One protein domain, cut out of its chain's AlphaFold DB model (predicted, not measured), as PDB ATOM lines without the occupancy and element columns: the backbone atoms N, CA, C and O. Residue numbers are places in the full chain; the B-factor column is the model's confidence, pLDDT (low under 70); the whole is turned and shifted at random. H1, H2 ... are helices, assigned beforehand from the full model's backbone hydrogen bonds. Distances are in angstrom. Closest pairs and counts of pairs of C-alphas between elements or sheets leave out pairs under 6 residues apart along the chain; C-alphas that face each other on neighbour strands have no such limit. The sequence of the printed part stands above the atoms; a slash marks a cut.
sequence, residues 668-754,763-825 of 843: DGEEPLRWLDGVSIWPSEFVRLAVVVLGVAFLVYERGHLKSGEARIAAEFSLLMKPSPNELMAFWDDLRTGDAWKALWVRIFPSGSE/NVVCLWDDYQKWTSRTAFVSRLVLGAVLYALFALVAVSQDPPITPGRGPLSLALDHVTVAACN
ATOM      1  N   ASP A 668     -44.297  56.326  31.518       80.00
ATOM      2  CA  ASP A 668     -44.058  55.366  32.597       80.00
ATOM      3  C   ASP A 668     -43.741  53.982  32.004       80.00
ATOM      4  O   ASP A 668     -44.366  53.564  31.034       80.00
ATOM      5  N   GLY A 669     -42.762  53.270  32.567       78.69
ATOM      6  CA  GLY A 669     -42.316  51.966  32.054       78.69
ATOM      7  C   GLY A 669     -41.399  52.002  30.820       78.69
ATOM      8  O   GLY A 669     -40.771  50.995  30.528       78.69
ATOM      9  N   GLU A 670     -41.223  53.133  30.135       86.00
ATOM     10  CA  GLU A 670     -40.417  53.195  28.900       86.00
ATOM     11  C   GLU A 670     -38.914  53.474  29.131       86.00
ATOM     12  O   GLU A 670     -38.461  53.770  30.247       86.00
ATOM     13  N   GLU A 671     -38.116  53.356  28.064       85.38
ATOM     14  CA  GLU A 671     -36.659  53.548  28.061       85.38
ATOM     15  C   GLU A 671     -36.219  54.977  28.425       85.38
ATOM     16  O   GLU A 671     -36.578  55.932  27.716       85.38
ATOM     17  N   PRO A 672     -35.358  55.164  29.447       85.06
ATOM     18  CA  PRO A 672     -34.816  56.476  29.772       85.06
ATOM     19  C   PRO A 672     -33.903  56.997  28.653       85.06
ATOM     20  O   PRO A 672     -33.081  56.272  28.099       85.06
ATOM     21  N   LEU A 673     -33.977  58.298  28.361       82.69
ATOM     22  CA  LEU A 673     -33.103  58.932  27.372       82.69
ATOM     23  C   LEU A 673     -31.708  59.202  27.960       82.69
ATOM     24  O   LEU A 673     -31.480  60.247  28.573       82.69
ATOM     25  N   ARG A 674     -30.763  58.275  27.755       81.62
ATOM     26  CA  ARG A 674     -29.348  58.416  28.150       81.62
ATOM     27  C   ARG A 674     -28.422  58.096  26.982       81.62
ATOM     28  O   ARG A 674     -28.638  57.130  26.269       81.62
ATOM     29  N   TRP A 675     -27.376  58.899  26.794       76.25
ATOM     30  CA  TRP A 675     -26.491  58.750  25.631       76.25
ATOM     31  C   TRP A 675     -25.217  57.948  25.897       76.25
ATOM     32  O   TRP A 675     -24.782  57.211  25.021       76.25
ATOM     33  N   LEU A 676     -24.612  58.098  27.079       76.12
ATOM     34  CA  LEU A 676     -23.270  57.567  27.369       76.12
ATOM     35  C   LEU A 676     -23.248  56.556  28.524       76.12
ATOM     36  O   LEU A 676     -22.320  55.760  28.627       76.12
ATOM     37  N   ASP A 677     -24.311  56.510  29.329       74.44
ATOM     38  CA  ASP A 677     -24.377  55.662  30.525       74.44
ATOM     39  C   ASP A 677     -24.456  54.159  30.170       74.44
ATOM     40  O   ASP A 677     -24.144  53.301  30.989       74.44
ATOM     41  N   GLY A 678     -24.800  53.810  28.921       75.81
ATOM     42  CA  GLY A 678     -24.950  52.430  28.411       75.81
ATOM     43  C   GLY A 678     -26.178  51.672  28.908       75.81
ATOM     44  O   GLY A 678     -26.299  50.486  28.629       75.81
ATOM     45  N   VAL A 679     -27.062  52.381  29.607       82.38
ATOM     46  CA  VAL A 679     -28.355  51.902  30.111       82.38
ATOM     47  C   VAL A 679     -29.442  51.952  29.035       82.38
ATOM     48  O   VAL A 679     -30.409  51.214  29.098       82.38
ATOM     49  N   SER A 680     -29.299  52.836  28.046       84.88
ATOM     50  CA  SER A 680     -30.351  53.115  27.071       84.88
ATOM     51  C   SER A 680     -30.064  52.500  25.709       84.88
ATOM     52  O   SER A 680     -28.930  52.549  25.224       84.88
ATOM     53  N   ILE A 681     -31.118  52.021  25.045       85.62
ATOM     54  CA  ILE A 681     -31.050  51.524  23.662       85.62
ATOM     55  C   ILE A 681     -30.986  52.650  22.615       85.62
ATOM     56  O   ILE A 681     -30.497  52.431  21.505       85.62
ATOM     57  N   TRP A 682     -31.436  53.866  22.952       84.75
ATOM     58  CA  TRP A 682     -31.607  54.955  21.981       84.75
ATOM     59  C   TRP A 682     -30.338  55.317  21.196       84.75
ATOM     60  O   TRP A 682     -30.444  55.526  19.988       84.75
ATOM     61  N   PRO A 683     -29.127  55.365  21.784       82.25
ATOM     62  CA  PRO A 683     -27.913  55.662  21.020       82.25
ATOM     63  C   PRO A 683     -27.667  54.668  19.882       82.25
ATOM     64  O   PRO A 683     -27.356  55.077  18.763       82.25
ATOM     65  N   SER A 684     -27.862  53.374  20.146       81.44
ATOM     66  CA  SER A 684     -27.748  52.313  19.140       81.44
ATOM     67  C   SER A 684     -28.792  52.485  18.039       81.44
ATOM     68  O   SER A 684     -28.471  52.389  16.855       81.44
ATOM     69  N   GLU A 685     -30.018  52.826  18.424       82.19
ATOM     70  CA  GLU A 685     -31.123  53.089  17.508       82.19
ATOM     71  C   GLU A 685     -30.866  54.283  16.580       82.19
ATOM     72  O   GLU A 685     -31.068  54.200  15.366       82.19
ATOM     73  N   PHE A 686     -30.321  55.378  17.112       80.88
ATOM     74  CA  PHE A 686     -29.928  56.531  16.304       80.88
ATOM     75  C   PHE A 686     -28.795  56.201  15.327       80.88
ATOM     76  O   PHE A 686     -28.817  56.682  14.192       80.88
ATOM     77  N   VAL A 687     -27.828  55.366  15.723       80.38
ATOM     78  CA  VAL A 687     -26.770  54.893  14.816       80.38
ATOM     79  C   VAL A 687     -27.363  54.037  13.696       80.38
ATOM     80  O   VAL A 687     -27.052  54.275  12.529       80.38
ATOM     81  N   ARG A 688     -28.261  53.095  14.017       79.06
ATOM     82  CA  ARG A 688     -28.964  52.271  13.015       79.06
ATOM     83  C   ARG A 688     -29.757  53.144  12.041       79.06
ATOM     84  O   ARG A 688     -29.625  52.985  10.827       79.06
ATOM     85  N   LEU A 689     -30.502  54.128  12.546       78.44
ATOM     86  CA  LEU A 689     -31.228  55.086  11.712       78.44
ATOM     87  C   LEU A 689     -30.283  55.884  10.803       78.44
ATOM     88  O   LEU A 689     -30.563  56.042   9.614       78.44
ATOM     89  N   ALA A 690     -29.159  56.371  11.334       74.25
ATOM     90  CA  ALA A 690     -28.173  57.113  10.554       74.25
ATOM     91  C   ALA A 690     -27.597  56.265   9.411       74.25
ATOM     92  O   ALA A 690     -27.484  56.758   8.289       74.25
ATOM     93  N   VAL A 691     -27.302  54.984   9.659       80.38
ATOM     94  CA  VAL A 691     -26.843  54.037   8.628       80.38
ATOM     95  C   VAL A 691     -27.889  53.873   7.525       80.38
ATOM     96  O   VAL A 691     -27.544  53.953   6.346       80.38
ATOM     97  N   VAL A 692     -29.170  53.720   7.877       78.00
ATOM     98  CA  VAL A 692     -30.263  53.609   6.894       78.00
ATOM     99  C   VAL A 692     -30.388  54.887   6.058       78.00
ATOM    100  O   VAL A 692     -30.447  54.820   4.828       78.00
ATOM    101  N   VAL A 693     -30.381  56.060   6.698       74.44
ATOM    102  CA  VAL A 693     -30.491  57.358   6.011       74.44
ATOM    103  C   VAL A 693     -29.305  57.594   5.074       74.44
ATOM    104  O   VAL A 693     -29.506  57.976   3.919       74.44
ATOM    105  N   LEU A 694     -28.077  57.338   5.535       75.56
ATOM    106  CA  LEU A 694     -26.868  57.468   4.718       75.56
ATOM    107  C   LEU A 694     -26.859  56.468   3.560       75.56
ATOM    108  O   LEU A 694     -26.520  56.847   2.441       75.56
ATOM    109  N   GLY A 695     -27.296  55.228   3.790       79.19
ATOM    110  CA  GLY A 695     -27.439  54.219   2.742       79.19
ATOM    111  C   GLY A 695     -28.373  54.682   1.622       79.19
ATOM    112  O   GLY A 695     -28.009  54.635   0.447       79.19
ATOM    113  N   VAL A 696     -29.546  55.221   1.969       77.44
ATOM    114  CA  VAL A 696     -30.478  55.793   0.982       77.44
ATOM    115  C   VAL A 696     -29.864  57.004   0.273       77.44
ATOM    116  O   VAL A 696     -29.976  57.119  -0.950       77.44
ATOM    117  N   ALA A 697     -29.189  57.891   1.007       72.19
ATOM    118  CA  ALA A 697     -28.546  59.070   0.434       72.19
ATOM    119  C   ALA A 697     -27.451  58.698  -0.581       72.19
ATOM    120  O   ALA A 697     -27.419  59.275  -1.669       72.19
ATOM    121  N   PHE A 698     -26.609  57.705  -0.276       77.94
ATOM    122  CA  PHE A 698     -25.589  57.207  -1.199       77.94
ATOM    123  C   PHE A 698     -26.199  56.555  -2.438       77.94
ATOM    124  O   PHE A 698     -25.746  56.831  -3.543       77.94
ATOM    125  N   LEU A 699     -27.280  55.779  -2.303       78.56
ATOM    126  CA  LEU A 699     -27.974  55.203  -3.463       78.56
ATOM    127  C   LEU A 699     -28.548  56.277  -4.401       78.56
ATOM    128  O   LEU A 699     -28.505  56.125  -5.624       78.56
ATOM    129  N   VAL A 700     -29.084  57.369  -3.844       75.44
ATOM    130  CA  VAL A 700     -29.556  58.516  -4.635       75.44
ATOM    131  C   VAL A 700     -28.382  59.243  -5.290       75.44
ATOM    132  O   VAL A 700     -28.456  59.558  -6.479       75.44
ATOM    133  N   TYR A 701     -27.303  59.474  -4.539       74.56
ATOM    134  CA  TYR A 701     -26.098  60.139  -5.027       74.56
ATOM    135  C   TYR A 701     -25.444  59.383  -6.186       74.56
ATOM    136  O   TYR A 701     -25.264  59.965  -7.254       74.56
ATOM    137  N   GLU A 702     -25.166  58.089  -6.019       77.00
ATOM    138  CA  GLU A 702     -24.554  57.241  -7.050       77.00
ATOM    139  C   GLU A 702     -25.382  57.247  -8.334       77.00
ATOM    140  O   GLU A 702     -24.862  57.368  -9.440       77.00
ATOM    141  N   ARG A 703     -26.711  57.221  -8.212       77.25
ATOM    142  CA  ARG A 703     -27.601  57.296  -9.370       77.25
ATOM    143  C   ARG A 703     -27.549  58.651 -10.080       77.25
ATOM    144  O   ARG A 703     -27.620  58.691 -11.310       77.25
ATOM    145  N   GLY A 704     -27.474  59.750  -9.332       74.75
ATOM    146  CA  GLY A 704     -27.279  61.089  -9.896       74.75
ATOM    147  C   GLY A 704     -25.922  61.213 -10.594       74.75
ATOM    148  O   GLY A 704     -25.837  61.733 -11.710       74.75
ATOM    149  N   HIS A 705     -24.880  60.650  -9.981       76.69
ATOM    150  CA  HIS A 705     -23.523  60.632 -10.514       76.69
ATOM    151  C   HIS A 705     -23.418  59.808 -11.801       76.69
ATOM    152  O   HIS A 705     -22.863  60.293 -12.785       76.69
ATOM    153  N   LEU A 706     -24.025  58.618 -11.843       78.56
ATOM    154  CA  LEU A 706     -24.073  57.763 -13.034       78.56
ATOM    155  C   LEU A 706     -24.740  58.473 -14.220       78.56
ATOM    156  O   LEU A 706     -24.193  58.469 -15.318       78.56
ATOM    157  N   LYS A 707     -25.873  59.153 -13.999       76.19
ATOM    158  CA  LYS A 707     -26.553  59.922 -15.059       76.19
ATOM    159  C   LYS A 707     -25.733  61.108 -15.556       76.19
ATOM    160  O   LYS A 707     -25.693  61.375 -16.753       76.19
ATOM    161  N   SER A 708     -25.104  61.832 -14.635       77.38
ATOM    162  CA  SER A 708     -24.253  62.974 -14.983       77.38
ATOM    163  C   SER A 708     -23.005  62.520 -15.744       77.38
ATOM    164  O   SER A 708     -22.582  63.180 -16.692       77.38
ATOM    165  N   GLY A 709     -22.443  61.369 -15.365       80.06
ATOM    166  CA  GLY A 709     -21.350  60.706 -16.072       80.06
ATOM    167  C   GLY A 709     -21.747  60.287 -17.485       80.06
ATOM    168  O   GLY A 709     -21.031  60.614 -18.429       80.06
ATOM    169  N   GLU A 710     -22.913  59.658 -17.647       81.19
ATOM    170  CA  GLU A 710     -23.460  59.294 -18.957       81.19
ATOM    171  C   GLU A 710     -23.642  60.531 -19.850       81.19
ATOM    172  O   GLU A 710     -23.212  60.536 -21.002       81.19
ATOM    173  N   ALA A 711     -24.189  61.624 -19.307       79.69
ATOM    174  CA  ALA A 711     -24.339  62.882 -20.036       79.69
ATOM    175  C   ALA A 711     -23.009  63.504 -20.465       79.69
ATOM    176  O   ALA A 711     -22.893  63.997 -21.588       79.69
ATOM    177  N   ARG A 712     -21.997  63.449 -19.596       81.44
ATOM    178  CA  ARG A 712     -20.660  63.960 -19.904       81.44
ATOM    179  C   ARG A 712     -19.989  63.153 -21.016       81.44
ATOM    180  O   ARG A 712     -19.486  63.755 -21.957       81.44
ATOM    181  N   ILE A 713     -20.018  61.820 -20.932       82.69
ATOM    182  CA  ILE A 713     -19.403  60.935 -21.938       82.69
ATOM    183  C   ILE A 713     -20.137  61.059 -23.280       82.69
ATOM    184  O   ILE A 713     -19.495  61.173 -24.322       82.69
ATOM    185  N   ALA A 714     -21.473  61.117 -23.266       84.38
ATOM    186  CA  ALA A 714     -22.259  61.315 -24.481       84.38
ATOM    187  C   ALA A 714     -21.906  62.631 -25.194       84.38
ATOM    188  O   ALA A 714     -21.768  62.647 -26.415       84.38
ATOM    189  N   ALA A 715     -21.726  63.718 -24.436       83.25
ATOM    190  CA  ALA A 715     -21.351  65.020 -24.982       83.25
ATOM    191  C   ALA A 715     -19.908  65.054 -25.513       83.25
ATOM    192  O   ALA A 715     -19.667  65.607 -26.582       83.25
ATOM    193  N   GLU A 716     -18.958  64.454 -24.791       86.69
ATOM    194  CA  GLU A 716     -17.537  64.438 -25.163       86.69
ATOM    195  C   GLU A 716     -17.274  63.617 -26.433       86.69
ATOM    196  O   GLU A 716     -16.521  64.045 -27.305       86.69
ATOM    197  N   PHE A 717     -17.950  62.475 -26.574       83.38
ATOM    198  CA  PHE A 717     -17.764  61.557 -27.702       83.38
ATOM    199  C   PHE A 717     -18.870  61.649 -28.765       83.38
ATOM    200  O   PHE A 717     -18.877  60.861 -29.708       83.38
ATOM    201  N   SER A 718     -19.794  62.615 -28.647       80.81
ATOM    202  CA  SER A 718     -20.921  62.825 -29.579       80.81
ATOM    203  C   SER A 718     -21.791  61.574 -29.793       80.81
ATOM    204  O   SER A 718     -22.225  61.275 -30.907       80.81
ATOM    205  N   LEU A 719     -22.039  60.825 -28.716       80.94
ATOM    206  CA  LEU A 719     -22.805  59.577 -28.730       80.94
ATOM    207  C   LEU A 719     -24.306  59.850 -28.533       80.94
ATOM    208  O   LEU A 719     -24.705  60.775 -27.824       80.94
ATOM    209  N   LEU A 720     -25.160  59.026 -29.145       75.12
ATOM    210  CA  LEU A 720     -26.615  59.148 -29.011       75.12
ATOM    211  C   LEU A 720     -27.086  58.667 -27.630       75.12
ATOM    212  O   LEU A 720     -26.726  57.581 -27.173       75.12
ATOM    213  N   MET A 721     -27.951  59.450 -26.983       68.81
ATOM    214  CA  MET A 721     -28.711  58.987 -25.822       68.81
ATOM    215  C   MET A 721     -29.977  58.263 -26.272       68.81
ATOM    216  O   MET A 721     -30.783  58.827 -27.015       68.81
ATOM    217  N   LYS A 722     -30.198  57.039 -25.782       66.56
ATOM    218  CA  LYS A 722     -31.490  56.373 -25.951       66.56
ATOM    219  C   LYS A 722     -32.526  56.983 -24.995       66.56
ATOM    220  O   LYS A 722     -32.237  57.148 -23.809       66.56
ATOM    221  N   PRO A 723     -33.743  57.313 -25.466       58.72
ATOM    222  CA  PRO A 723     -34.823  57.738 -24.581       58.72
ATOM    223  C   PRO A 723     -35.198  56.579 -23.656       58.72
ATOM    224  O   PRO A 723     -35.374  55.460 -24.130       58.72
ATOM    225  N   SER A 724     -35.329  56.835 -22.348       54.84
ATOM    226  CA  SER A 724     -35.696  55.797 -21.377       54.84
ATOM    227  C   SER A 724     -37.094  55.255 -21.707       54.84
ATOM    228  O   SER A 724     -38.066  56.002 -21.539       54.84
ATOM    229  N   PRO A 725     -37.247  53.998 -22.160       56.78
ATOM    230  CA  PRO A 725     -38.566  53.416 -22.363       56.78
ATOM    231  C   PRO A 725     -39.286  53.284 -21.011       56.78
ATOM    232  O   PRO A 725     -38.663  53.396 -19.951       56.78
ATOM    233  N   ASN A 726     -40.584  52.967 -21.011       60.69
ATOM    234  CA  ASN A 726     -41.269  52.475 -19.809       60.69
ATOM    235  C   ASN A 726     -40.761  51.059 -19.464       60.69
ATOM    236  O   ASN A 726     -41.493  50.076 -19.540       60.69
ATOM    237  N   GLU A 727     -39.486  50.954 -19.078       62.19
ATOM    238  CA  GLU A 727     -38.778  49.713 -18.740       62.19
ATOM    239  C   GLU A 727     -39.501  48.907 -17.655       62.19
ATOM    240  O   GLU A 727     -39.386  47.691 -17.592       62.19
ATOM    241  N   LEU A 728     -40.279  49.591 -16.813       56.72
ATOM    242  CA  LEU A 728     -41.089  49.003 -15.752       56.72
ATOM    243  C   LEU A 728     -42.234  48.136 -16.296       56.72
ATOM    244  O   LEU A 728     -42.486  47.072 -15.745       56.72
ATOM    245  N   MET A 729     -42.906  48.551 -17.379       61.38
ATOM    246  CA  MET A 729     -43.938  47.724 -18.024       61.38
ATOM    247  C   MET A 729     -43.308  46.530 -18.741       61.38
ATOM    248  O   MET A 729     -43.772  45.410 -18.566       61.38
ATOM    249  N   ALA A 730     -42.201  46.759 -19.454       63.34
ATOM    250  CA  ALA A 730     -41.442  45.689 -20.096       63.34
ATOM    251  C   ALA A 730     -40.937  44.653 -19.076       63.34
ATOM    252  O   ALA A 730     -40.979  43.463 -19.345       63.34
ATOM    253  N   PHE A 731     -40.521  45.086 -17.881       59.94
ATOM    254  CA  PHE A 731     -40.128  44.207 -16.776       59.94
ATOM    255  C   PHE A 731     -41.280  43.325 -16.272       59.94
ATOM    256  O   PHE A 731     -41.087  42.125 -16.091       59.94
ATOM    257  N   TRP A 732     -42.471  43.898 -16.058       63.19
ATOM    258  CA  TRP A 732     -43.645  43.138 -15.611       63.19
ATOM    259  C   TRP A 732     -44.165  42.160 -16.671       63.19
ATOM    260  O   TRP A 732     -44.643  41.086 -16.306       63.19
ATOM    261  N   ASP A 733     -44.049  42.497 -17.957       67.81
ATOM    262  CA  ASP A 733     -44.389  41.587 -19.058       67.81
ATOM    263  C   ASP A 733     -43.383  40.438 -19.180       67.81
ATOM    264  O   ASP A 733     -43.783  39.284 -19.298       67.81
ATOM    265  N   ASP A 734     -42.087  40.718 -19.056       65.56
ATOM    266  CA  ASP A 734     -41.013  39.719 -19.128       65.56
ATOM    267  C   ASP A 734     -41.092  38.712 -17.960       65.56
ATOM    268  O   ASP A 734     -40.923  37.509 -18.150       65.56
ATOM    269  N   LEU A 735     -41.478  39.177 -16.761       63.75
ATOM    270  CA  LEU A 735     -41.767  38.336 -15.587       63.75
ATOM    271  C   LEU A 735     -43.010  37.446 -15.736       63.75
ATOM    272  O   LEU A 735     -43.125  36.449 -15.026       63.75
ATOM    273  N   ARG A 736     -43.948  37.803 -16.621       67.19
ATOM    274  CA  ARG A 736     -45.133  36.987 -16.931       67.19
ATOM    275  C   ARG A 736     -44.854  35.912 -17.979       67.19
ATOM    276  O   ARG A 736     -45.667  35.001 -18.127       67.19
ATOM    277  N   THR A 737     -43.735  35.996 -18.697       66.38
ATOM    278  CA  THR A 737     -43.318  34.954 -19.642       66.38
ATOM    279  C   THR A 737     -42.621  33.795 -18.918       66.38
ATOM    280  O   THR A 737     -42.033  33.967 -17.851       66.38
ATOM    281  N   GLY A 738     -42.676  32.586 -19.490       58.34
ATOM    282  CA  GLY A 738     -42.144  31.355 -18.880       58.34
ATOM    283  C   GLY A 738     -40.623  31.309 -18.646       58.34
ATOM    284  O   GLY A 738     -40.134  30.321 -18.111       58.34
ATOM    285  N   ASP A 739     -39.881  32.361 -19.013       68.31
ATOM    286  CA  ASP A 739     -38.415  32.469 -18.923       68.31
ATOM    287  C   ASP A 739     -37.951  33.624 -17.996       68.31
ATOM    288  O   ASP A 739     -36.834  34.136 -18.113       68.31
ATOM    289  N   ALA A 740     -38.781  34.013 -17.019       66.69
ATOM    290  CA  ALA A 740     -38.523  35.109 -16.073       66.69
ATOM    291  C   ALA A 740     -37.144  35.061 -15.374       66.69
ATOM    292  O   ALA A 740     -36.555  36.100 -15.068       66.69
ATOM    293  N   TRP A 741     -36.590  33.864 -15.139       65.06
ATOM    294  CA  TRP A 741     -35.280  33.705 -14.497       65.06
ATOM    295  C   TRP A 741     -34.118  34.154 -15.391       65.06
ATOM    296  O   TRP A 741     -33.229  34.864 -14.924       65.06
ATOM    297  N   LYS A 742     -34.143  33.826 -16.692       72.12
ATOM    298  CA  LYS A 742     -33.121  34.282 -17.657       72.12
ATOM    299  C   LYS A 742     -33.177  35.800 -17.829       72.12
ATOM    300  O   LYS A 742     -32.144  36.464 -17.807       72.12
ATOM    301  N   ALA A 743     -34.389  36.339 -17.920       69.06
ATOM    302  CA  ALA A 743     -34.666  37.770 -17.993       69.06
ATOM    303  C   ALA A 743     -34.149  38.558 -16.773       69.06
ATOM    304  O   ALA A 743     -33.671  39.687 -16.908       69.06
ATOM    305  N   LEU A 744     -34.236  37.979 -15.573       70.69
ATOM    306  CA  LEU A 744     -33.676  38.567 -14.357       70.69
ATOM    307  C   LEU A 744     -32.141  38.463 -14.339       70.69
ATOM    308  O   LEU A 744     -31.464  39.440 -14.016       70.69
ATOM    309  N   TRP A 745     -31.587  37.310 -14.730       76.12
ATOM    310  CA  TRP A 745     -30.146  37.038 -14.697       76.12
ATOM    311  C   TRP A 745     -29.343  37.951 -15.625       76.12
ATOM    312  O   TRP A 745     -28.354  38.543 -15.198       76.12
ATOM    313  N   VAL A 746     -29.831  38.163 -16.849       72.81
ATOM    314  CA  VAL A 746     -29.219  39.069 -17.838       72.81
ATOM    315  C   VAL A 746     -29.238  40.531 -17.373       72.81
ATOM    316  O   VAL A 746     -28.378  41.313 -17.758       72.81
ATOM    317  N   ARG A 747     -30.183  40.938 -16.516       73.06
ATOM    318  CA  ARG A 747     -30.232  42.313 -15.978       73.06
ATOM    319  C   ARG A 747     -29.317  42.518 -14.772       73.06
ATOM    320  O   ARG A 747     -28.790  43.612 -14.581       73.06
ATOM    321  N   ILE A 748     -29.116  41.482 -13.958       73.31
ATOM    322  CA  ILE A 748     -28.189  41.520 -12.818       73.31
ATOM    323  C   ILE A 748     -26.741  41.459 -13.321       73.31
ATOM    324  O   ILE A 748     -25.932  42.327 -12.971       73.31
ATOM    325  N   PHE A 749     -26.452  40.481 -14.182       75.25
ATOM    326  CA  PHE A 749     -25.147  40.212 -14.783       75.25
ATOM    327  C   PHE A 749     -25.241  40.320 -16.310       75.25
ATOM    328  O   PHE A 749     -25.252  39.304 -17.007       75.25
ATOM    329  N   PRO A 750     -25.357  41.541 -16.850       66.06
ATOM    330  CA  PRO A 750     -25.408  41.730 -18.288       66.06
ATOM    331  C   PRO A 750     -24.088  41.294 -18.923       66.06
ATOM    332  O   PRO A 750     -23.019  41.788 -18.573       66.06
ATOM    333  N   SER A 751     -24.178  40.351 -19.858       61.53
ATOM    334  CA  SER A 751     -23.062  39.948 -20.708       61.53
ATOM    335  C   SER A 751     -22.680  41.125 -21.602       61.53
ATOM    336  O   SER A 751     -23.531  41.647 -22.322       61.53
ATOM    337  N   GLY A 752     -21.427  41.575 -21.520       60.19
ATOM    338  CA  GLY A 752     -20.885  42.531 -22.485       60.19
ATOM    339  C   GLY A 752     -20.674  41.862 -23.841       60.19
ATOM    340  O   GLY A 752     -20.589  40.632 -23.919       60.19
ATOM    341  N   SER A 753     -20.573  42.662 -24.899       60.56
ATOM    342  CA  SER A 753     -19.959  42.213 -26.151       60.56
ATOM    343  C   SER A 753     -18.628  41.496 -25.857       60.56
ATOM    344  O   SER A 753     -17.846  41.957 -25.025       60.56
ATOM    345  N   GLU A 754     -18.415  40.314 -26.458       56.25
ATOM    346  CA  GLU A 754     -17.207  39.503 -26.247       56.25
ATOM    347  C   GLU A 754     -15.954  40.368 -26.397       56.25
ATOM    348  O   GLU A 754     -15.866  41.147 -27.346       56.25
ATOM    349  N   ASN A 763     -16.012  48.259 -31.809       75.31
ATOM    350  CA  ASN A 763     -17.110  49.174 -32.107       75.31
ATOM    351  C   ASN A 763     -17.536  49.946 -30.846       75.31
ATOM    352  O   ASN A 763     -18.213  49.415 -29.963       75.31
ATOM    353  N   VAL A 764     -17.175  51.230 -30.801       74.44
ATOM    354  CA  VAL A 764     -17.484  52.154 -29.696       74.44
ATOM    355  C   VAL A 764     -18.991  52.286 -29.445       74.44
ATOM    356  O   VAL A 764     -19.409  52.438 -28.301       74.44
ATOM    357  N   VAL A 765     -19.827  52.173 -30.483       76.56
ATOM    358  CA  VAL A 765     -21.291  52.261 -30.352       76.56
ATOM    359  C   VAL A 765     -21.853  51.040 -29.622       76.56
ATOM    360  O   VAL A 765     -22.767  51.186 -28.814       76.56
ATOM    361  N   CYS A 766     -21.290  49.850 -29.852       73.94
ATOM    362  CA  CYS A 766     -21.687  48.634 -29.138       73.94
ATOM    363  C   CYS A 766     -21.298  48.703 -27.656       73.94
ATOM    364  O   CYS A 766     -22.123  48.409 -26.795       73.94
ATOM    365  N   LEU A 767     -20.084  49.177 -27.352       77.25
ATOM    366  CA  LEU A 767     -19.645  49.400 -25.971       77.25
ATOM    367  C   LEU A 767     -20.503  50.449 -25.250       77.25
ATOM    368  O   LEU A 767     -20.804  50.299 -24.067       77.25
ATOM    369  N   TRP A 768     -20.913  51.502 -25.958       82.00
ATOM    370  CA  TRP A 768     -21.807  52.525 -25.423       82.00
ATOM    371  C   TRP A 768     -23.211  51.980 -25.137       82.00
ATOM    372  O   TRP A 768     -23.773  52.262 -24.080       82.00
ATOM    373  N   ASP A 769     -23.760  51.151 -26.028       77.62
ATOM    374  CA  ASP A 769     -25.052  50.489 -25.817       77.62
ATOM    375  C   ASP A 769     -25.010  49.528 -24.617       77.62
ATOM    376  O   ASP A 769     -25.949  49.479 -23.819       77.62
ATOM    377  N   ASP A 770     -23.903  48.804 -24.442       76.12
ATOM    378  CA  ASP A 770     -23.683  47.940 -23.280       76.12
ATOM    379  C   ASP A 770     -23.558  48.762 -21.987       76.12
ATOM    380  O   ASP A 770     -24.209  48.443 -20.989       76.12
ATOM    381  N   TYR A 771     -22.829  49.882 -22.015       79.25
ATOM    382  CA  TYR A 771     -22.734  50.808 -20.887       79.25
ATOM    383  C   TYR A 771     -24.110  51.359 -20.473       79.25
ATOM    384  O   TYR A 771     -24.465  51.286 -19.295       79.25
ATOM    385  N   GLN A 772     -24.930  51.818 -21.428       78.44
ATOM    386  CA  GLN A 772     -26.291  52.318 -21.164       78.44
ATOM    387  C   GLN A 772     -27.227  51.236 -20.606       78.44
ATOM    388  O   GLN A 772     -28.062  51.506 -19.737       78.44
ATOM    389  N   LYS A 773     -27.079  49.979 -21.048       76.06
ATOM    390  CA  LYS A 773     -27.801  48.844 -20.448       76.06
ATOM    391  C   LYS A 773     -27.374  48.618 -18.998       76.06
ATOM    392  O   LYS A 773     -28.228  48.354 -18.148       76.06
ATOM    393  N   TRP A 774     -26.081  48.731 -18.694       75.38
ATOM    394  CA  TRP A 774     -25.530  48.479 -17.357       75.38
ATOM    395  C   TRP A 774     -25.860  49.579 -16.343       75.38
ATOM    396  O   TRP A 774     -25.940  49.279 -15.147       75.38
ATOM    397  N   THR A 775     -26.066  50.817 -16.804       77.25
ATOM    398  CA  THR A 775     -26.484  51.977 -15.993       77.25
ATOM    399  C   THR A 775     -28.007  52.171 -15.943       77.25
ATOM    400  O   THR A 775     -28.497  53.055 -15.229       77.25
ATOM    401  N   SER A 776     -28.776  51.330 -16.649       77.50
ATOM    402  CA  SER A 776     -30.241  51.391 -16.698       77.50
ATOM    403  C   SER A 776     -30.901  51.254 -15.319       77.50
ATOM    404  O   SER A 776     -30.360  50.691 -14.358       77.50
ATOM    405  N   ARG A 777     -32.135  51.766 -15.200       74.56
ATOM    406  CA  ARG A 777     -32.858  51.772 -13.917       74.56
ATOM    407  C   ARG A 777     -33.189  50.362 -13.455       74.56
ATOM    408  O   ARG A 777     -33.144  50.100 -12.256       74.56
ATOM    409  N   THR A 778     -33.543  49.499 -14.397       74.88
ATOM    410  CA  THR A 778     -33.903  48.107 -14.136       74.88
ATOM    411  C   THR A 778     -32.704  47.287 -13.671       74.88
ATOM    412  O   THR A 778     -32.830  46.624 -12.644       74.88
ATOM    413  N   ALA A 779     -31.538  47.414 -14.318       77.06
ATOM    414  CA  ALA A 779     -30.302  46.748 -13.895       77.06
ATOM    415  C   ALA A 779     -29.829  47.213 -12.504       77.06
ATOM    416  O   ALA A 779     -29.430  46.406 -11.660       77.06
ATOM    417  N   PHE A 780     -29.925  48.518 -12.221       79.81
ATOM    418  CA  PHE A 780     -29.599  49.066 -10.902       79.81
ATOM    419  C   PHE A 780     -30.513  48.506  -9.803       79.81
ATOM    420  O   PHE A 780     -30.030  48.038  -8.773       79.81
ATOM    421  N   VAL A 781     -31.836  48.520 -10.019       81.00
ATOM    422  CA  VAL A 781     -32.806  48.013  -9.033       81.00
ATOM    423  C   VAL A 781     -32.654  46.506  -8.838       81.00
ATOM    424  O   VAL A 781     -32.703  46.052  -7.699       81.00
ATOM    425  N   SER A 782     -32.416  45.724  -9.894       79.69
ATOM    426  CA  SER A 782     -32.223  44.275  -9.758       79.69
ATOM    427  C   SER A 782     -30.960  43.925  -8.971       79.69
ATOM    428  O   SER A 782     -31.010  43.042  -8.117       79.69
ATOM    429  N   ARG A 783     -29.848  44.643  -9.187       81.88
ATOM    430  CA  ARG A 783     -28.616  44.472  -8.394       81.88
ATOM    431  C   ARG A 783     -28.807  44.904  -6.941       81.88
ATOM    432  O   ARG A 783     -28.347  44.207  -6.044       81.88
ATOM    433  N   LEU A 784     -29.523  46.005  -6.705       83.06
ATOM    434  CA  LEU A 784     -29.862  46.464  -5.357       83.06
ATOM    435  C   LEU A 784     -30.731  45.442  -4.613       83.06
ATOM    436  O   LEU A 784     -30.460  45.137  -3.457       83.06
ATOM    437  N   VAL A 785     -31.753  44.893  -5.275       83.19
ATOM    438  CA  VAL A 785     -32.618  43.851  -4.704       83.19
ATOM    439  C   VAL A 785     -31.814  42.589  -4.415       83.19
ATOM    440  O   VAL A 785     -31.949  42.047  -3.325       83.19
ATOM    441  N   LEU A 786     -30.945  42.148  -5.331       84.38
ATOM    442  CA  LEU A 786     -30.064  41.007  -5.082       84.38
ATOM    443  C   LEU A 786     -29.148  41.261  -3.879       84.38
ATOM    444  O   LEU A 786     -29.073  40.417  -2.993       84.38
ATOM    445  N   GLY A 787     -28.494  42.424  -3.816       81.81
ATOM    446  CA  GLY A 787     -27.648  42.807  -2.687       81.81
ATOM    447  C   GLY A 787     -28.418  42.832  -1.365       81.81
ATOM    448  O   GLY A 787     -27.944  42.287  -0.374       81.81
ATOM    449  N   ALA A 788     -29.637  43.377  -1.361       80.75
ATOM    450  CA  ALA A 788     -30.509  43.392  -0.190       80.75
ATOM    451  C   ALA A 788     -30.962  41.983   0.230       80.75
ATOM    452  O   ALA A 788     -31.033  41.704   1.421       80.75
ATOM    453  N   VAL A 789     -31.243  41.088  -0.722       82.25
ATOM    454  CA  VAL A 789     -31.590  39.685  -0.442       82.25
ATOM    455  C   VAL A 789     -30.385  38.928   0.112       82.25
ATOM    456  O   VAL A 789     -30.530  38.228   1.107       82.25
ATOM    457  N   LEU A 790     -29.196  39.089  -0.475       81.88
ATOM    458  CA  LEU A 790     -27.964  38.473   0.028       81.88
ATOM    459  C   LEU A 790     -27.625  38.974   1.434       81.88
ATOM    460  O   LEU A 790     -27.298  38.171   2.303       81.88
ATOM    461  N   TYR A 791     -27.763  40.280   1.674       79.25
ATOM    462  CA  TYR A 791     -27.605  40.864   3.001       79.25
ATOM    463  C   TYR A 791     -28.645  40.318   3.985       79.25
ATOM    464  O   TYR A 791     -28.276  39.904   5.076       79.25
ATOM    465  N   ALA A 792     -29.925  40.251   3.604       75.12
ATOM    466  CA  ALA A 792     -30.977  39.706   4.460       75.12
ATOM    467  C   ALA A 792     -30.757  38.220   4.776       75.12
ATOM    468  O   ALA A 792     -30.977  37.809   5.907       75.12
ATOM    469  N   LEU A 793     -30.283  37.423   3.812       76.75
ATOM    470  CA  LEU A 793     -29.905  36.026   4.031       76.75
ATOM    471  C   LEU A 793     -28.708  35.913   4.979       76.75
ATOM    472  O   LEU A 793     -28.748  35.109   5.904       76.75
ATOM    473  N   PHE A 794     -27.672  36.735   4.790       77.00
ATOM    474  CA  PHE A 794     -26.525  36.789   5.697       77.00
ATOM    475  C   PHE A 794     -26.943  37.194   7.112       77.00
ATOM    476  O   PHE A 794     -26.567  36.538   8.078       77.00
ATOM    477  N   ALA A 795     -27.765  38.233   7.241       68.38
ATOM    478  CA  ALA A 795     -28.264  38.695   8.522       68.38
ATOM    479  C   ALA A 795     -29.178  37.661   9.191       68.38
ATOM    480  O   ALA A 795     -29.104  37.479  10.398       68.38
ATOM    481  N   LEU A 796     -29.990  36.939   8.419       67.75
ATOM    482  CA  LEU A 796     -30.812  35.837   8.913       67.75
ATOM    483  C   LEU A 796     -29.947  34.673   9.415       67.75
ATOM    484  O   LEU A 796     -30.238  34.126  10.474       67.75
ATOM    485  N   VAL A 797     -28.853  34.347   8.720       71.31
ATOM    486  CA  VAL A 797     -27.856  33.384   9.216       71.31
ATOM    487  C   VAL A 797     -27.208  33.898  10.505       71.31
ATOM    488  O   VAL A 797     -27.161  33.160  11.482       71.31
ATOM    489  N   ALA A 798     -26.786  35.162  10.555       65.56
ATOM    490  CA  ALA A 798     -26.161  35.749  11.739       65.56
ATOM    491  C   ALA A 798     -27.102  35.755  12.961       65.56
ATOM    492  O   ALA A 798     -26.721  35.286  14.030       65.56
ATOM    493  N   VAL A 799     -28.352  36.199  12.791       63.78
ATOM    494  CA  VAL A 799     -29.380  36.226  13.848       63.78
ATOM    495  C   VAL A 799     -29.785  34.815  14.284       63.78
ATOM    496  O   VAL A 799     -30.085  34.610  15.456       63.78
ATOM    497  N   SER A 800     -29.774  33.831  13.375       60.66
ATOM    498  CA  SER A 800     -30.061  32.432  13.727       60.66
ATOM    499  C   SER A 800     -28.983  31.786  14.602       60.66
ATOM    500  O   SER A 800     -29.275  30.819  15.302       60.66
ATOM    501  N   GLN A 801     -27.747  32.298  14.559       62.22
ATOM    502  CA  GLN A 801     -26.646  31.797  15.384       62.22
ATOM    503  C   GLN A 801     -26.602  32.487  16.746       62.22
ATOM    504  O   GLN A 801     -26.515  31.801  17.759       62.22
ATOM    505  N   ASP A 802     -26.732  33.815  16.775       53.78
ATOM    506  CA  ASP A 802     -26.845  34.583  18.013       53.78
ATOM    507  C   ASP A 802     -27.836  35.744  17.831       53.78
ATOM    508  O   ASP A 802     -27.507  36.743  17.180       53.78
ATOM    509  N   PRO A 803     -29.056  35.657  18.397       56.69
ATOM    510  CA  PRO A 803     -29.987  36.772  18.342       56.69
ATOM    511  C   PRO A 803     -29.405  37.963  19.124       56.69
ATOM    512  O   PRO A 803     -28.937  37.780  20.254       56.69
ATOM    513  N   PRO A 804     -29.421  39.184  18.553       53.41
ATOM    514  CA  PRO A 804     -28.935  40.370  19.241       53.41
ATOM    515  C   PRO A 804     -29.795  40.626  20.479       53.41
ATOM    516  O   PRO A 804     -31.015  40.735  20.391       53.41
ATOM    517  N   ILE A 805     -29.150  40.710  21.638       54.88
ATOM    518  CA  ILE A 805     -29.821  41.037  22.895       54.88
ATOM    519  C   ILE A 805     -29.871  42.549  23.007       54.88
ATOM    520  O   ILE A 805     -28.835  43.209  23.104       54.88
ATOM    521  N   THR A 806     -31.077  43.092  23.000       58.06
ATOM    522  CA  THR A 806     -31.328  44.476  23.367       58.06
ATOM    523  C   THR A 806     -31.877  44.449  24.789       58.06
ATOM    524  O   THR A 806     -33.004  44.006  24.997       58.06
ATOM    525  N   PRO A 807     -31.089  44.839  25.812       62.69
ATOM    526  CA  PRO A 807     -31.592  44.985  27.174       62.69
ATOM    527  C   PRO A 807     -32.456  46.254  27.246       62.69
ATOM    528  O   PRO A 807     -32.124  47.191  27.958       62.69
ATOM    529  N   GLY A 808     -33.509  46.294  26.431       75.94
ATOM    530  CA  GLY A 808     -34.484  47.366  26.366       75.94
ATOM    531  C   GLY A 808     -35.657  47.103  27.309       75.94
ATOM    532  O   GLY A 808     -35.960  45.955  27.640       75.94
ATOM    533  N   ARG A 809     -36.334  48.167  27.724       85.56
ATOM    534  CA  ARG A 809     -37.540  48.143  28.554       85.56
ATOM    535  C   ARG A 809     -38.683  48.906  27.892       85.56
ATOM    536  O   ARG A 809     -38.468  49.900  27.213       85.56
ATOM    537  N   GLY A 810     -39.907  48.497  28.170       83.62
ATOM    538  CA  GLY A 810     -41.099  49.191  27.710       83.62
ATOM    539  C   GLY A 810     -41.581  48.709  26.338       83.62
ATOM    540  O   GLY A 810     -40.780  48.482  25.422       83.62
ATOM    541  N   PRO A 811     -42.903  48.532  26.175       79.44
ATOM    542  CA  PRO A 811     -43.476  47.952  24.969       79.44
ATOM    543  C   PRO A 811     -43.254  48.823  23.727       79.44
ATOM    544  O   PRO A 811     -42.993  48.281  22.653       79.44
ATOM    545  N   LEU A 812     -43.319  50.157  23.836       82.00
ATOM    546  CA  LEU A 812     -43.132  51.041  22.679       82.00
ATOM    547  C   LEU A 812     -41.667  51.097  22.246       82.00
ATOM    548  O   LEU A 812     -41.378  51.088  21.048       82.00
ATOM    549  N   SER A 813     -40.748  51.137  23.212       83.88
ATOM    550  CA  SER A 813     -39.307  51.142  22.952       83.88
ATOM    551  C   SER A 813     -38.857  49.836  22.291       83.88
ATOM    552  O   SER A 813     -38.168  49.874  21.271       83.88
ATOM    553  N   LEU A 814     -39.324  48.687  22.797       79.56
ATOM    554  CA  LEU A 814     -39.057  47.372  22.204       79.56
ATOM    555  C   LEU A 814     -39.714  47.206  20.826       79.56
ATOM    556  O   LEU A 814     -39.089  46.681  19.908       79.56
ATOM    557  N   ALA A 815     -40.942  47.703  20.632       78.38
ATOM    558  CA  ALA A 815     -41.589  47.679  19.320       78.38
ATOM    559  C   ALA A 815     -40.811  48.502  18.279       78.38
ATOM    560  O   ALA A 815     -40.673  48.073  17.132       78.38
ATOM    561  N   LEU A 816     -40.276  49.668  18.662       77.75
ATOM    562  CA  LEU A 816     -39.425  50.469  17.781       77.75
ATOM    563  C   LEU A 816     -38.104  49.770  17.456       77.75
ATOM    564  O   LEU A 816     -37.745  49.737  16.281       77.75
ATOM    565  N   ASP A 817     -37.429  49.181  18.446       77.56
ATOM    566  CA  ASP A 817     -36.209  48.386  18.235       77.56
ATOM    567  C   ASP A 817     -36.468  47.219  17.270       77.56
ATOM    568  O   ASP A 817     -35.743  47.027  16.295       77.56
ATOM    569  N   HIS A 818     -37.571  46.489  17.444       73.12
ATOM    570  CA  HIS A 818     -37.948  45.423  16.517       73.12
ATOM    571  C   HIS A 818     -38.162  45.950  15.093       73.12
ATOM    572  O   HIS A 818     -37.718  45.324  14.130       73.12
ATOM    573  N   VAL A 819     -38.801  47.115  14.935       70.25
ATOM    574  CA  VAL A 819     -39.007  47.741  13.622       70.25
ATOM    575  C   VAL A 819     -37.689  48.194  12.998       70.25
ATOM    576  O   VAL A 819     -37.510  47.996  11.798       70.25
ATOM    577  N   THR A 820     -36.755  48.782  13.746       66.50
ATOM    578  CA  THR A 820     -35.465  49.236  13.196       66.50
ATOM    579  C   THR A 820     -34.538  48.069  12.872       66.50
ATOM    580  O   THR A 820     -33.901  48.073  11.811       66.50
ATOM    581  N   VAL A 821     -34.522  47.027  13.708       66.88
ATOM    582  CA  VAL A 821     -33.824  45.766  13.435       66.88
ATOM    583  C   VAL A 821     -34.428  45.078  12.211       66.88
ATOM    584  O   VAL A 821     -33.681  44.680  11.318       66.88
ATOM    585  N   ALA A 822     -35.757  44.999  12.091       62.00
ATOM    586  CA  ALA A 822     -36.438  44.419  10.927       62.00
ATOM    587  C   ALA A 822     -36.319  45.287   9.659       62.00
ATOM    588  O   ALA A 822     -36.295  44.768   8.541       62.00
ATOM    589  N   ALA A 823     -36.213  46.611   9.794       54.19
ATOM    590  CA  ALA A 823     -35.924  47.509   8.677       54.19
ATOM    591  C   ALA A 823     -34.492  47.310   8.153       54.19
ATOM    592  O   ALA A 823     -34.266  47.432   6.949       54.19
ATOM    593  N   CYS A 824     -33.550  46.946   9.031       46.12
ATOM    594  CA  CYS A 824     -32.217  46.493   8.639       46.12
ATOM    595  C   CYS A 824     -32.246  45.058   8.077       46.12
ATOM    596  O   CYS A 824     -31.576  44.781   7.088       46.12
ATOM    597  N   ASN A 825     -33.074  44.170   8.632       41.38
ATOM    598  CA  ASN A 825     -33.170  42.754   8.266       41.38
ATOM    599  C   ASN A 825     -34.523  42.433   7.631       41.38
ATOM    600  O   ASN A 825     -35.479  42.030   8.292       41.38
TER     601      ASN A 825
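Overview. This is residues 668 to 754 and 763 to 825 of the 843 residues of an uncharacterized protein of Ralstonia solanacearum CMR15 (UniProt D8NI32). A long, loosely built frame of helices: H1 makes one long side, H5 with H4 before it makes the other, and a gap lies between H1 and H5. At one end the short helices H2 and H3 make a corner on the first part of H5, H3 crossing it; at the other end H6 packs on the first part of H1. The printed part has 150 residues with six named helices, H1 to H6 in order along the chain, and no named strand; its class is all helix. The whole is only just loose, close to extended, with a radius of gyration of the C-alphas of 21.8 A, and elongated, with spans of 67 by 40 by 27 A.

Along the chain. The longest helix, H1, is residues 682 to 717, 52.0 A from C-alpha 682 at (-31.607, 54.955, 21.981) to C-alpha 717 at (-17.764, 61.557, -27.702). H5 is residues 777 to 801, 36.0 A long. H4 is residues 764 to 774, 15.2 A. H2 is residues 727 to 736, 14.3 A, and H3 residues 740 to 748, 12.6 A. H6 is residues 811 to 824, 19.9 A, ending at C-alpha 824 at (-32.217, 46.493, 8.639).

Arrangement. H1 and H5 are apart. H1 touches H6 with residues 685 to 692 alone, the same way at a shallow tilt of 28 degrees; the closest C-alphas, of Glu 685 and Asp 817, are 7.0 A apart. H1 and H4 are close but not clearly touching, their closest C-alphas, of Glu 710 and Gln 772, 7.8 A apart; they run opposite ways at a shallow tilt of 20 degrees. H3 touches H5, about perpendicular at 83 degrees, with the C-alphas of Arg 747 and Ala 779 closest at 4.9 A. H2 touches H5 at a steep tilt of 60 degrees, the closest C-alphas being those of Glu 727 and Thr 778, 6.9 A. H2 and H3 touch only at the corner by their link, and only just, with 3 pairs of C-alphas within 8 A. H5 and H6 are near each other. In H1, H2, H4, H5 and H6 every O i to N i+4 pair is within hydrogen-bond range; in H3, 4 of 5 are.

Size, cuts and confidence. The C-alphas of Asp 668 and Asn 763, the two farthest apart, are 70.4 A apart. Residues 755 to 762 are not printed, and C-alphas 754 and 763 are 11.3 A apart across this cut, between H3 and H4. Of the links that are printed whole, none is long. The mean pLDDT of the printed part is 73.5; 45 residues are under 70, among them 721 to 741 and 798 to 807.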